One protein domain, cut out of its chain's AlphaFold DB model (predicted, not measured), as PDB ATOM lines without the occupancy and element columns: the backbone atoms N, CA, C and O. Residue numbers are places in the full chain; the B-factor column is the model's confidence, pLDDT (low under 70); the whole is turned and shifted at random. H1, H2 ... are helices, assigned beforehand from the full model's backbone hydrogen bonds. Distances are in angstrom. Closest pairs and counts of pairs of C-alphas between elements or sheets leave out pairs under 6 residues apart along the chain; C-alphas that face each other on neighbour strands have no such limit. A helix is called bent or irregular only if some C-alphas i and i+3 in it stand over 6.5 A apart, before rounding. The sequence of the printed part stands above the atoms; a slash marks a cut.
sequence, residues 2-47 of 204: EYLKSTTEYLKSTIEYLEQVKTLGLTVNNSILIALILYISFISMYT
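AT A GLANCE: This is residues 2 to 47 of the 204 residues of an uncharacterized protein of viral metagenome (UniProt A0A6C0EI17). Two helices, H1 and H2, form a wide, open V, with a tight link at its corner and no part of the printed chain folded back into the space between the arms. H1 is the longer arm and H2 the shorter, and no core is packed between them. The printed part has 46 residues with two named helices, H1 then H2 along the chain, and no named strand; its class is all helix. The whole is extended, with a radius of gyration of the C-alphas of 17.5 A, and the C-alphas span 54 by 24 by 10 A.

HOW THE PARTS SIT: The longest helix is H1, residues 2 to 23. It is followed by H2, residues 28 to 45, across a tight link of 4 residues. H1 and H2 are apart, with no C-alpha of the one within 8 A of the other, and they form no hairpin. Residues 2 to 25, of which 2 to 23 belong to H1, stand free. So do residues 27 to 33, of which 28 to 33 belong to H2, and residues 35 to 47, of which 35 to 45 belong to H2. Every O i to N i+4 pair in H1 is within hydrogen-bond range; in H2, 13 of 14 are.

IN THESE COORDINATES: H1 has 22 residues and runs 32.3 A from C-alpha 2 at (21.209, 30.056, 19.518) to C-alpha 23 at (20.230, -1.763, 25.096). H2 has 18 residues and runs 26.3 A from Val 28 to Met 45, where C-alpha 45 is at (-8.290, -4.860, 42.187). Neither helix is bent or irregular.

THE WHOLE: The two C-alphas farthest apart are those of Glu 2 and Thr 47, at 54.5 A. The printed part has no cut. Its mean pLDDT is 83.2, and residues 23 to 26, of which Thr 23 belongs to H1, are under 70.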
ATOM      1  N   GLU A   2      20.997  30.856  18.289       87.31
ATOM      2  CA  GLU A   2      21.209  30.056  19.518       87.31
ATOM      3  C   GLU A   2      20.075  29.072  19.849       87.31
ATOM      4  O   GLU A   2      20.353  27.937  20.223       87.31
ATOM      5  N   TYR A   3      18.812  29.445  19.610       83.19
ATOM      6  CA  TYR A   3      17.664  28.559  19.852       83.19
ATOM      7  C   TYR A   3      17.724  27.238  19.074       83.19
ATOM      8  O   TYR A   3      17.404  26.190  19.624       83.19
ATOM      9  N   LEU A   4      18.200  27.260  17.823       88.88
ATOM     10  CA  LEU A   4      18.340  26.038  17.024       88.88
ATOM     11  C   LEU A   4      19.409  25.107  17.609       88.88
ATOM     12  O   LEU A   4      19.237  23.891  17.607       88.88
ATOM     13  N   LYS A   5      20.481  25.682  18.166       88.75
ATOM     14  CA  LYS A   5      21.591  24.931  18.759       88.75
ATOM     15  C   LYS A   5      21.160  24.208  20.039       88.75
ATOM     16  O   LYS A   5      21.455  23.027  20.201       88.75
ATOM     17  N   SER A   6      20.373  24.880  20.882       88.50
ATOM     18  CA  SER A   6      19.791  24.277  22.087       88.50
ATOM     19  C   SER A   6      18.850  23.116  21.744       88.50
ATOM     20  O   SER A   6      18.997  22.024  22.290       88.50
ATOM     21  N   THR A   7      17.952  23.283  20.765       91.94
ATOM     22  CA  THR A   7      17.020  22.205  20.383       91.94
ATOM     23  C   THR A   7      17.724  20.960  19.839       91.94
ATOM     24  O   THR A   7      17.277  19.842  20.089       91.94
ATOM     25  N   THR A   8      18.851  21.124  19.135       93.81
ATOM     26  CA  THR A   8      19.618  19.980  18.623       93.81
ATOM     27  C   THR A   8      20.348  19.209  19.720       93.81
ATOM     28  O   THR A   8      20.461  17.990  19.617       93.81
ATOM     29  N   GLU A   9      20.808  19.882  20.779       93.31
ATOM     30  CA  GLU A   9      21.441  19.210  21.922       93.31
ATOM     31  C   GLU A   9      20.424  18.409  22.742       93.31
ATOM     32  O   GLU A   9      20.690  17.252  23.070       93.31
ATOM     33  N   TYR A  10      19.226  18.961  22.969       90.75
ATOM     34  CA  TYR A  10      18.133  18.235  23.625       90.75
ATOM     35  C   TYR A  10      17.722  16.983  22.846       90.75
ATOM     36  O   TYR A  10      17.629  15.900  23.425       90.75
ATOM     37  N   LEU A  11      17.540  17.098  21.525       94.25
ATOM     38  CA  LEU A  11      17.201  15.945  20.686       94.25
ATOM     39  C   LEU A  11      18.281  14.860  20.750       94.25
ATOM     40  O   LEU A  11      17.958  13.680  20.883       94.25
ATOM     41  N   LYS A  12      19.560  15.245  20.725       95.75
ATOM     42  CA  LYS A  12      20.669  14.289  20.805       95.75
ATOM     43  C   LYS A  12      20.693  13.542  22.142       95.75
ATOM     44  O   LYS A  12      20.824  12.322  22.139       95.75
ATOM     45  N   SER A  13      20.477  14.250  23.253       93.00
ATOM     46  CA  SER A  13      20.393  13.641  24.587       93.00
ATOM     47  C   SER A  13      19.214  12.665  24.702       93.00
ATOM     48  O   SER A  13      19.383  11.550  25.193       93.00
ATOM     49  N   THR A  14      18.037  13.021  24.169       90.56
ATOM     50  CA  THR A  14      16.878  12.108  24.181       90.56
ATOM     51  C   THR A  14      17.093  10.849  23.339       90.56
ATOM     52  O   THR A  14      16.626   9.776  23.718       90.56
ATOM     53  N   ILE A  15      17.825  10.951  22.223       93.62
ATOM     54  CA  ILE A  15      18.148   9.803  21.367       93.62
ATOM     55  C   ILE A  15      19.139   8.865  22.067       93.62
ATOM     56  O   ILE A  15      18.901   7.660  22.071       93.62
ATOM     57  N   GLU A  16      20.191   9.391  22.705       94.50
ATOM     58  CA  GLU A  16      21.134   8.573  23.487       94.50
ATOM     59  C   GLU A  16      20.431   7.841  24.639       94.50
ATOM     60  O   GLU A  16      20.699   6.661  24.876       94.50
ATOM     61  N   TYR A  17      19.484   8.501  25.309       86.88
ATOM     62  CA  TYR A  17      18.700   7.877  26.376       86.88
ATOM     63  C   TYR A  17      17.810   6.744  25.840       86.88
ATOM     64  O   TYR A  17      17.773   5.651  26.402       86.88
ATOM     65  N   LEU A  18      17.139   6.965  24.705       80.19
ATOM     66  CA  LEU A  18      16.348   5.932  24.025       80.19
ATOM     67  C   LEU A  18      17.205   4.748  23.563       80.19
ATOM     68  O   LEU A  18      16.759   3.601  23.633       80.19
ATOM     69  N   GLU A  19      18.426   5.005  23.102       85.56
ATOM     70  CA  GLU A  19      19.351   3.961  22.670       85.56
ATOM     71  C   GLU A  19      19.861   3.141  23.867       85.56
ATOM     72  O   GLU A  19      19.858   1.910  23.794       85.56
ATOM     73  N   GLN A  20      20.140   3.778  25.011       83.38
ATOM     74  CA  GLN A  20      20.436   3.075  26.268       83.38
ATOM     75  C   GLN A  20      19.254   2.216  26.751       83.38
ATOM     76  O   GLN A  20      19.438   1.043  27.095       83.38
ATOM     77  N   VAL A  21      18.021   2.730  26.692       73.38
ATOM     78  CA  VAL A  21      16.807   1.960  27.037       73.38
ATOM     79  C   VAL A  21      16.579   0.789  26.075       73.38
ATOM     80  O   VAL A  21      16.118  -0.279  26.479       73.38
ATOM     81  N   LYS A  22      16.963   0.925  24.805       71.88
ATOM     82  CA  LYS A  22      16.932  -0.184  23.844       71.88
ATOM     83  C   LYS A  22      17.996  -1.244  24.157       71.88
ATOM     84  O   LYS A  22      17.738  -2.435  23.977       71.88
ATOM     85  N   THR A  23      19.165  -0.836  24.663       69.88
ATOM     86  CA  THR A  23      20.230  -1.763  25.096       69.88
ATOM     87  C   THR A  23      19.933  -2.493  26.405       69.88
ATOM     88  O   THR A  23      20.509  -3.554  26.631       69.88
ATOM     89  N   LEU A  24      18.967  -2.024  27.204       68.06
ATOM     90  CA  LEU A  24      18.434  -2.743  28.374       68.06
ATOM     91  C   LEU A  24      17.764  -4.088  28.019       68.06
ATOM     92  O   LEU A  24      17.312  -4.809  28.905       68.06
ATOM     93  N   GLY A  25      17.711  -4.472  26.738       62.19
ATOM     94  CA  GLY A  25      17.302  -5.820  26.340       62.19
ATOM     95  C   GLY A  25      15.811  -6.078  26.552       62.19
ATOM     96  O   GLY A  25      15.385  -7.232  26.659       62.19
ATOM     97  N   LEU A  26      14.999  -5.015  26.587       67.75
ATOM     98  CA  LEU A  26      13.543  -5.087  26.496       67.75
ATOM     99  C   LEU A  26      13.159  -5.575  25.098       67.75
ATOM    100  O   LEU A  26      12.806  -4.822  24.194       67.75
ATOM    101  N   THR A  27      13.267  -6.885  24.910       79.94
ATOM    102  CA  THR A  27      12.652  -7.567  23.778       79.94
ATOM    103  C   THR A  27      11.146  -7.315  23.821       79.94
ATOM    104  O   THR A  27      10.567  -7.164  24.897       79.94
ATOM    105  N   VAL A  28      10.488  -7.295  22.659       78.12
ATOM    106  CA  VAL A  28       9.022  -7.137  22.560       78.12
ATOM    107  C   VAL A  28       8.285  -8.155  23.449       78.12
ATOM    108  O   VAL A  28       7.232  -7.870  24.004       78.12
ATOM    109  N   ASN A  29       8.890  -9.322  23.672       76.12
ATOM    110  CA  ASN A  29       8.366 -10.348  24.567       76.12
ATOM    111  C   ASN A  29       8.353  -9.894  26.039       76.12
ATOM    112  O   ASN A  29       7.392 -10.158  26.756       76.12
ATOM    113  N   ASN A  30       9.384  -9.173  26.489       79.69
ATOM    114  CA  ASN A  30       9.465  -8.659  27.856       79.69
ATOM    115  C   ASN A  30       8.486  -7.498  28.085       79.69
ATOM    116  O   ASN A  30       7.910  -7.404  29.165       79.69
ATOM    117  N   SER A  31       8.257  -6.638  27.085       79.75
ATOM    118  CA  SER A  31       7.277  -5.551  27.221       79.75
ATOM    119  C   SER A  31       5.840  -6.076  27.271       79.75
ATOM    120  O   SER A  31       5.059  -5.603  28.094       79.75
ATOM    121  N   ILE A  32       5.507  -7.097  26.471       80.38
ATOM    122  CA  ILE A  32       4.218  -7.803  26.564       80.38
ATOM    123  C   ILE A  32       4.046  -8.412  27.957       80.38
ATOM    124  O   ILE A  32       2.982  -8.290  28.551       80.38
ATOM    125  N   LEU A  33       5.099  -9.028  28.495       80.25
ATOM    126  CA  LEU A  33       5.071  -9.651  29.815       80.25
ATOM    127  C   LEU A  33       4.834  -8.618  30.928       80.25
ATOM    128  O   LEU A  33       3.978  -8.836  31.779       80.25
ATOM    129  N   ILE A  34       5.522  -7.474  30.889       82.19
ATOM    130  CA  ILE A  34       5.305  -6.374  31.841       82.19
ATOM    131  C   ILE A  34       3.879  -5.828  31.723       82.19
ATOM    132  O   ILE A  34       3.208  -5.676  32.739       82.19
ATOM    133  N   ALA A  35       3.386  -5.590  30.504       83.44
ATOM    134  CA  ALA A  35       2.015  -5.133  30.287       83.44
ATOM    135  C   ALA A  35       0.981  -6.140  30.817       83.44
ATOM    136  O   ALA A  35      -0.042  -5.743  31.368       83.44
ATOM    137  N   LEU A  36       1.264  -7.439  30.695       79.62
ATOM    138  CA  LEU A  36       0.403  -8.512  31.179       79.62
ATOM    139  C   LEU A  36       0.403  -8.599  32.712       79.62
ATOM    140  O   LEU A  36      -0.663  -8.765  33.298       79.62
ATOM    141  N   ILE A  37       1.555  -8.411  33.366       83.94
ATOM    142  CA  ILE A  37       1.637  -8.283  34.832       83.94
ATOM    143  C   ILE A  37       0.813  -7.084  35.301       83.94
ATOM    144  O   ILE A  37      -0.043  -7.233  36.166       83.94
ATOM    145  N   LEU A  38       1.027  -5.917  34.691       84.06
ATOM    146  CA  LEU A  38       0.337  -4.677  35.050       84.06
ATOM    147  C   LEU A  38      -1.179  -4.808  34.848       84.06
ATOM    148  O   LEU A  38      -1.962  -4.383  35.695       84.06
ATOM    149  N   TYR A  39      -1.593  -5.474  33.768       85.44
ATOM    150  CA  TYR A  39      -2.989  -5.806  33.509       85.44
ATOM    151  C   TYR A  39      -3.576  -6.719  34.590       85.44
ATOM    152  O   TYR A  39      -4.661  -6.435  35.087       85.44
ATOM    153  N   ILE A  40      -2.872  -7.782  34.993       82.00
ATOM    154  CA  ILE A  40      -3.337  -8.689  36.055       82.00
ATOM    155  C   ILE A  40      -3.431  -7.955  37.399       82.00
ATOM    156  O   ILE A  40      -4.413  -8.135  38.114       82.00
ATOM    157  N   SER A  41      -2.455  -7.106  37.728       81.25
ATOM    158  CA  SER A  41      -2.462  -6.296  38.952       81.25
ATOM    159  C   SER A  41      -3.611  -5.291  38.980       81.25
ATOM    160  O   SER A  41      -4.249  -5.115  40.012       81.25
ATOM    161  N   PHE A  42      -3.905  -4.640  37.855       85.44
ATOM    162  CA  PHE A  42      -5.017  -3.696  37.787       85.44
ATOM    163  C   PHE A  42      -6.365  -4.422  37.824       85.44
ATOM    164  O   PHE A  42      -7.292  -4.006  38.519       85.44
ATOM    165  N   ILE A  43      -6.481  -5.537  37.099       80.12
ATOM    166  CA  ILE A  43      -7.746  -6.258  37.018       80.12
ATOM    167  C   ILE A  43      -8.077  -6.963  38.327       80.12
ATOM    168  O   ILE A  43      -9.251  -7.001  38.677       80.12
ATOM    169  N   SER A  44      -7.088  -7.457  39.080       79.25
ATOM    170  CA  SER A  44      -7.326  -8.112  40.372       79.25
ATOM    171  C   SER A  44      -8.003  -7.174  41.373       79.25
ATOM    172  O   SER A  44      -8.890  -7.612  42.102       79.25
ATOM    173  N   MET A  45      -7.664  -5.880  41.345       81.25
ATOM    174  CA  MET A  45      -8.290  -4.860  42.187       81.25
ATOM    175  C   MET A  45      -9.744  -4.579  41.786       81.25
ATOM    176  O   MET A  45     -10.599  -4.377  42.644       81.25
ATOM    177  N   TYR A  46     -10.042  -4.597  40.485       86.06
ATOM    178  CA  TYR A  46     -11.354  -4.231  39.945       86.06
ATOM    179  C   TYR A  46     -12.186  -5.424  39.471       86.06
ATOM    180  O   TYR A  46     -13.147  -5.232  38.727       86.06
ATOM    181  N   THR A  47     -11.851  -6.661  39.855       83.81
ATOM    182  CA  THR A  47     -12.568  -7.834  39.335       83.81
ATOM    183  C   THR A  47     -14.001  -7.853  39.894       83.81
ATOM    184  O   THR A  47     -14.187  -8.052  41.095       83.81
TER     185      THR A  47